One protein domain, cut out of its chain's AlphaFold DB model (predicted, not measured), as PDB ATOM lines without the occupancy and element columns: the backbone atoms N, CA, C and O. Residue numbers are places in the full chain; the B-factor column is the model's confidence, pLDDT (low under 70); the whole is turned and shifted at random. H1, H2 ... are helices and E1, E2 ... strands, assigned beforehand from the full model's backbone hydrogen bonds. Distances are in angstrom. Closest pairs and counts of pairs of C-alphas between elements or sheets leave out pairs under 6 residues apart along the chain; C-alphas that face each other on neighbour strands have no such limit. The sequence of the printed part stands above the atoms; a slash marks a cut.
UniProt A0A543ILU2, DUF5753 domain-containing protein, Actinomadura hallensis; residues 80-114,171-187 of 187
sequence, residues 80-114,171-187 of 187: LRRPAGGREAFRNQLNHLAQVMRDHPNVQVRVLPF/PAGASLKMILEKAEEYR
ATOM      1  N   LEU A  80       4.916  25.659 172.631       92.31
ATOM      2  CA  LEU A  80       5.705  25.001 171.578       92.31
ATOM      3  C   LEU A  80       5.036  23.727 171.028       92.31
ATOM      4  O   LEU A  80       5.512  23.121 170.066       92.31
ATOM      5  N   ARG A  81       3.921  23.299 171.631       90.00
ATOM      6  CA  ARG A  81       3.198  22.061 171.290       90.00
ATOM      7  C   ARG A  81       1.824  22.300 170.658       90.00
ATOM      8  O   ARG A  81       1.109  21.345 170.364       90.00
ATOM      9  N   ARG A  82       1.436  23.560 170.451       90.00
ATOM     10  CA  ARG A  82       0.134  23.948 169.894       90.00
ATOM     11  C   ARG A  82       0.345  24.631 168.541       90.00
ATOM     12  O   ARG A  82       0.664  25.816 168.539       90.00
ATOM     13  N   PRO A  83       0.151  23.930 167.406       87.38
ATOM     14  CA  PRO A  83       0.417  24.470 166.073       87.38
ATOM     15  C   PRO A  83      -0.648  25.484 165.629       87.38
ATOM     16  O   PRO A  83      -1.448  25.240 164.722       87.38
ATOM     17  N   ALA A  84      -0.681  26.632 166.304       84.88
ATOM     18  CA  ALA A  84      -1.564  27.739 165.989       84.88
ATOM     19  C   ALA A  84      -1.261  28.266 164.577       84.88
ATOM     20  O   ALA A  84      -0.109  28.490 164.218       84.88
ATOM     21  N   GLY A  85      -2.303  28.446 163.763       85.25
ATOM     22  CA  GLY A  85      -2.145  28.855 162.363       85.25
ATOM     23  C   GLY A  85      -1.694  27.740 161.409       85.25
ATOM     24  O   GLY A  85      -1.450  28.021 160.240       85.25
ATOM     25  N   GLY A  86      -1.621  26.483 161.868       91.44
ATOM     26  CA  GLY A  86      -1.244  25.322 161.054       91.44
ATOM     27  C   GLY A  86       0.236  24.941 161.175       91.44
ATOM     28  O   GLY A  86       1.067  25.734 161.610       91.44
ATOM     29  N   ARG A  87       0.573  23.700 160.790       93.38
ATOM     30  CA  ARG A  87       1.915  23.107 160.991       93.38
ATOM     31  C   ARG A  87       3.033  23.917 160.331       93.38
ATOM     32  O   ARG A  87       4.034  24.204 160.978       93.38
ATOM     33  N   GLU A  88       2.843  24.319 159.076       93.44
ATOM     34  CA  GLU A  88       3.849  25.071 158.317       93.44
ATOM     35  C   GLU A  88       4.109  26.458 158.924       93.44
ATOM     36  O   GLU A  88       5.257  26.824 159.179       93.44
ATOM     37  N   ALA A  89       3.045  27.213 159.216       94.00
ATOM     38  CA  ALA A  89       3.158  28.528 159.840       94.00
ATOM     39  C   ALA A  89       3.834  28.434 161.213       94.00
ATOM     40  O   ALA A  89       4.737  29.214 161.515       94.00
ATOM     41  N   PHE A  90       3.451  27.437 162.012       93.06
ATOM     42  CA  PHE A  90       4.022  27.210 163.332       93.06
ATOM     43  C   PHE A  90       5.511  26.853 163.267       93.06
ATOM     44  O   PHE A  90       6.328  27.446 163.971       93.06
ATOM     45  N   ARG A  91       5.902  25.968 162.344       94.44
ATOM     46  CA  ARG A  91       7.311  25.666 162.062       94.44
ATOM     47  C   ARG A  91       8.096  26.927 161.697       94.44
ATOM     48  O   ARG A  91       9.189  27.149 162.218       94.44
ATOM     49  N   ASN A  92       7.553  27.762 160.813       94.31
ATOM     50  CA  ASN A  92       8.203  29.007 160.402       94.31
ATOM     51  C   ASN A  92       8.354  29.986 161.578       94.31
ATOM     52  O   ASN A  92       9.398  30.623 161.706       94.31
ATOM     53  N   GLN A  93       7.368  30.055 162.478       94.38
ATOM     54  CA  GLN A  93       7.442  30.859 163.702       94.38
ATOM     55  C   GLN A  93       8.530  30.367 164.663       94.38
ATOM     56  O   GLN A  93       9.305  31.184 165.157       94.38
ATOM     57  N   LEU A  94       8.640  29.055 164.896       95.31
ATOM     58  CA  LEU A  94       9.685  28.484 165.754       95.31
ATOM     59  C   LEU A  94      11.089  28.734 165.183       95.31
ATOM     60  O   LEU A  94      11.993  29.144 165.912       95.31
ATOM     61  N   ASN A  95      11.260  28.576 163.867       96.31
ATOM     62  CA  ASN A  95      12.520  28.898 163.192       96.31
ATOM     63  C   ASN A  95      12.857  30.390 163.280       96.31
ATOM     64  O   ASN A  95      14.006  30.752 163.535       96.31
ATOM     65  N   HIS A  96      11.863  31.264 163.109       94.38
ATOM     66  CA  HIS A  96      12.052  32.701 163.271       94.38
ATOM     67  C   HIS A  96      12.446  33.064 164.708       94.38
ATOM     68  O   HIS A  96      13.382  33.835 164.905       94.38
ATOM     69  N   LEU A  97      11.801  32.467 165.712       94.38
ATOM     70  CA  LEU A  97      12.147  32.657 167.120       94.38
ATOM     71  C   LEU A  97      13.595  32.234 167.402       94.38
ATOM     72  O   LEU A  97      14.360  32.997 167.993       94.38
ATOM     73  N   ALA A  98      14.004  31.063 166.908       95.75
ATOM     74  CA  ALA A  98      15.378  30.578 167.019       95.75
ATOM     75  C   ALA A  98      16.393  31.484 166.297       95.75
ATOM     76  O   ALA A  98      17.544  31.595 166.722       95.75
ATOM     77  N   GLN A  99      15.995  32.135 165.200       95.31
ATOM     78  CA  GLN A  99      16.818  33.136 164.523       95.31
ATOM     79  C   GLN A  99      16.966  34.401 165.376       95.31
ATOM     80  O   GLN A  99      18.084  34.848 165.614       95.31
ATOM     81  N   VAL A 100      15.863  34.927 165.922       92.81
ATOM     82  CA  VAL A 100      15.877  36.117 166.788       92.81
ATOM     83  C   VAL A 100      16.772  35.909 168.011       92.81
ATOM     84  O   VAL A 100      17.566  36.785 168.341       92.81
ATOM     85  N   MET A 101      16.695  34.737 168.648       93.69
ATOM     86  CA  MET A 101      17.547  34.385 169.791       93.69
ATOM     87  C   MET A 101      19.045  34.384 169.455       93.69
ATOM     88  O   MET A 101      19.862  34.628 170.340       93.69
ATOM     89  N   ARG A 102      19.415  34.079 168.205       93.50
ATOM     90  CA  ARG A 102      20.813  34.047 167.753       93.50
ATOM     91  C   ARG A 102      21.318  35.424 167.334       93.50
ATOM     92  O   ARG A 102      22.451  35.770 167.655       93.50
ATOM     93  N   ASP A 103      20.477  36.205 166.664       92.75
ATOM     94  CA  ASP A 103      20.876  37.485 166.072       92.75
ATOM     95  C   ASP A 103      20.833  38.655 167.065       92.75
ATOM     96  O   ASP A 103      21.517  39.661 166.873       92.75
ATOM     97  N   HIS A 104      20.032  38.544 168.131       89.75
ATOM     98  CA  HIS A 104      19.781  39.640 169.064       89.75
ATOM     99  C   HIS A 104      20.243  39.301 170.491       89.75
ATOM    100  O   HIS A 104      19.452  38.796 171.287       89.75
ATOM    101  N   PRO A 105      21.484  39.648 170.891       87.69
ATOM    102  CA  PRO A 105      21.999  39.350 172.235       87.69
ATOM    103  C   PRO A 105      21.260  40.094 173.363       87.69
ATOM    104  O   PRO A 105      21.370  39.734 174.535       87.69
ATOM    105  N   ASN A 106      20.502  41.143 173.031       85.19
ATOM    106  CA  ASN A 106      19.626  41.853 173.961       85.19
ATOM    107  C   ASN A 106      18.279  41.140 174.196       85.19
ATOM    108  O   ASN A 106      17.512  41.596 175.042       85.19
ATOM    109  N   VAL A 107      17.997  40.048 173.477       91.25
ATOM    110  CA  VAL A 107      16.794  39.224 173.620       91.25
ATOM    111  C   VAL A 107      17.180  37.873 174.212       91.25
ATOM    112  O   VAL A 107      17.994  37.141 173.660       91.25
ATOM    113  N   GLN A 108      16.573  37.517 175.339       92.75
ATOM    114  CA  GLN A 108      16.710  36.196 175.940       92.75
ATOM    115  C   GLN A 108      15.346  35.532 176.019       92.75
ATOM    116  O   GLN A 108      14.417  36.068 176.616       92.75
ATOM    117  N   VAL A 109      15.251  34.339 175.446       95.00
ATOM    118  CA  VAL A 109      14.060  33.496 175.517       95.00
ATOM    119  C   VAL A 109      14.436  32.233 176.272       95.00
ATOM    120  O   VAL A 109      15.451  31.599 175.970       95.00
ATOM    121  N   ARG A 110      13.628  31.886 177.268       95.88
ATOM    122  CA  ARG A 110      13.729  30.636 178.013       95.88
ATOM    123  C   ARG A 110      12.438  29.854 177.890       95.88
ATOM    124  O   ARG A 110      11.365  30.448 177.813       95.88
ATOM    125  N   VAL A 111      12.548  28.536 177.877       95.25
ATOM    126  CA  VAL A 111      11.393  27.641 177.895       95.25
ATOM    127  C   VAL A 111      11.204  27.122 179.309       95.25
ATOM    128  O   VAL A 111      12.162  26.636 179.909       95.25
ATOM    129  N   LEU A 112       9.992  27.243 179.839       93.81
ATOM    130  CA  LEU A 112       9.578  26.589 181.072       93.81
ATOM    131  C   LEU A 112       9.092  25.173 180.717       93.81
ATOM    132  O   LEU A 112       8.052  25.060 180.064       93.81
ATOM    133  N   PRO A 113       9.857  24.122 181.057       92.75
ATOM    134  CA  PRO A 113       9.521  22.751 180.697       92.75
ATOM    135  C   PRO A 113       8.366  22.215 181.555       92.75
ATOM    136  O   PRO A 113       8.129  22.698 182.663       92.75
ATOM    137  N   PHE A 114       7.659  21.193 181.074       89.00
ATOM    138  CA  PHE A 114       6.550  20.583 181.824       89.00
ATOM    139  C   PHE A 114       6.967  19.935 183.143       89.00
ATOM    140  O   PHE A 114       6.141  19.791 184.044       89.00
ATOM    141  N   PRO A 171      17.994  27.026 180.700       95.25
ATOM    142  CA  PRO A 171      18.975  27.983 180.199       95.25
ATOM    143  C   PRO A 171      18.738  28.312 178.717       95.25
ATOM    144  O   PRO A 171      18.230  27.485 177.959       95.25
ATOM    145  N   ALA A 172      19.157  29.501 178.272       94.31
ATOM    146  CA  ALA A 172      18.874  29.992 176.917       94.31
ATOM    147  C   ALA A 172      19.334  29.025 175.804       94.31
ATOM    148  O   ALA A 172      18.612  28.814 174.832       94.31
ATOM    149  N   GLY A 173      20.498  28.382 175.961       95.88
ATOM    150  CA  GLY A 173      20.995  27.396 174.991       95.88
ATOM    151  C   GLY A 173      20.158  26.112 174.936       95.88
ATOM    152  O   GLY A 173      19.868  25.615 173.851       95.88
ATOM    153  N   ALA A 174      19.720  25.600 176.090       97.19
ATOM    154  CA  ALA A 174      18.838  24.432 176.160       97.19
ATOM    155  C   ALA A 174      17.437  24.753 175.609       97.19
ATOM    156  O   ALA A 174      16.857  23.954 174.881       97.19
ATOM    157  N   SER A 175      16.949  25.964 175.877       97.44
ATOM    158  CA  SER A 175      15.705  26.494 175.313       97.44
ATOM    159  C   SER A 175      15.764  26.584 173.787       97.44
ATOM    160  O   SER A 175      14.851  26.125 173.108       97.44
ATOM    161  N   LEU A 176      16.864  27.111 173.233       97.31
ATOM    162  CA  LEU A 176      17.082  27.178 171.785       97.31
ATOM    163  C   LEU A 176      17.068  25.784 171.152       97.31
ATOM    164  O   LEU A 176      16.425  25.582 170.123       97.31
ATOM    165  N   LYS A 177      17.759  24.826 171.777       97.56
ATOM    166  CA  LYS A 177      17.782  23.434 171.325       97.56
ATOM    167  C   LYS A 177      16.368  22.844 171.280       97.56
ATOM    168  O   LYS A 177      15.980  22.330 170.238       97.56
ATOM    169  N   MET A 178      15.589  22.992 172.353       96.94
ATOM    170  CA  MET A 178      14.210  22.493 172.413       96.94
ATOM    171  C   MET A 178      13.307  23.133 171.346       96.94
ATOM    172  O   MET A 178      12.526  22.435 170.702       96.94
ATOM    173  N   ILE A 179      13.421  24.447 171.118       96.81
ATOM    174  CA  ILE A 179      12.651  25.156 170.079       96.81
ATOM    175  C   ILE A 179      12.962  24.595 168.685       96.81
ATOM    176  O   ILE A 179      12.044  24.362 167.899       96.81
ATOM    177  N   LEU A 180      14.243  24.355 168.382       96.88
ATOM    178  CA  LEU A 180      14.670  23.783 167.103       96.88
ATOM    179  C   LEU A 180      14.199  22.335 166.939       96.88
ATOM    180  O   LEU A 180      13.677  21.988 165.884       96.88
ATOM    181  N   GLU A 181      14.320  21.508 167.979       96.19
ATOM    182  CA  GLU A 181      13.808  20.132 167.970       96.19
ATOM    183  C   GLU A 181      12.305  20.109 167.670       96.19
ATOM    184  O   GLU A 181      11.863  19.393 166.771       96.19
ATOM    185  N   LYS A 182      11.527  20.979 168.330       94.19
ATOM    186  CA  LYS A 182      10.092  21.114 168.062       94.19
ATOM    187  C   LYS A 182       9.804  21.585 166.642       94.19
ATOM    188  O   LYS A 182       8.892  21.055 166.022       94.19
ATOM    189  N   ALA A 183      10.577  22.522 166.094       93.62
ATOM    190  CA  ALA A 183      10.395  22.974 164.714       93.62
ATOM    191  C   ALA A 183      10.526  21.826 163.693       93.62
ATOM    192  O   ALA A 183       9.808  21.814 162.691       93.62
ATOM    193  N   GLU A 184      11.398  20.848 163.952       93.00
ATOM    194  CA  GLU A 184      11.600  19.700 163.063       93.00
ATOM    195  C   GLU A 184      10.514  18.623 163.184       93.00
ATOM    196  O   GLU A 184      10.245  17.918 162.211       93.00
ATOM    197  N   GLU A 185       9.826  18.533 164.324       92.12
ATOM    198  CA  GLU A 185       8.643  17.670 164.493       92.12
ATOM    199  C   GLU A 185       7.449  18.126 163.629       92.12
ATOM    200  O   GLU A 185       6.556  17.331 163.308       92.12
ATOM    201  N   TYR A 186       7.428  19.399 163.218       87.19
ATOM    202  CA  TYR A 186       6.392  19.983 162.358       87.19
ATOM    203  C   TYR A 186       6.748  20.003 160.863       87.19
ATOM    204  O   TYR A 186       6.165  20.791 160.115       87.19
ATOM    205  N   ARG A 187       7.681  19.146 160.424       72.00
ATOM    206  CA  ARG A 187       7.888  18.842 158.998       72.00
ATOM    207  C   ARG A 187       6.635  18.254 158.339       72.00
ATOM    208  O   ARG A 187       5.744  17.731 159.066       72.00
TER     209      ARG A 187
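Overview. This is residues 80 to 114 and 171 to 187 of the 187 residues of the protein "DUF5753 domain-containing protein" of Actinomadura hallensis (UniProt A0A543ILU2). Two helices, H1 and H2, lie side by side and run opposite ways, and a single strand, E1, crosses one side of the pair. The 52 printed residues hold H1, E1 and H2 in that order, and the class is mostly helix. The whole is compact, with a radius of gyration of the C-alphas of 10.8 A and spans of 29 by 25 by 15 A.

Arrangement. H1, residues 87 to 103, and H2, residues 172 to 185, touch at a shallow tilt of 24 degrees; their closest C-alphas, of Arg 91 and Ala 183, are 4.9 A apart. In both helices every O i to N i+4 pair is within hydrogen-bond range. E1, residues 107 to 112, pairs with no named strand. Its closest C-alphas to H2 are those of Val 111 and Ser 175, 5.2 A; to H1, Val 107 and Met 101, 6.2 A.

Along the chain. H1 measures 24.3 A from C-alpha 87 at (1.915, 23.107, 160.991), E1 16.3 A, and H2 20.3 A to C-alpha 185 at (8.643, 17.670, 164.493).

Size, cuts and confidence. Residues 115 to 170 are not printed; C-alphas 114 and 171 are 14.6 A apart. The link H1 to E1 is tight. No printed residue is under 70 in pLDDT.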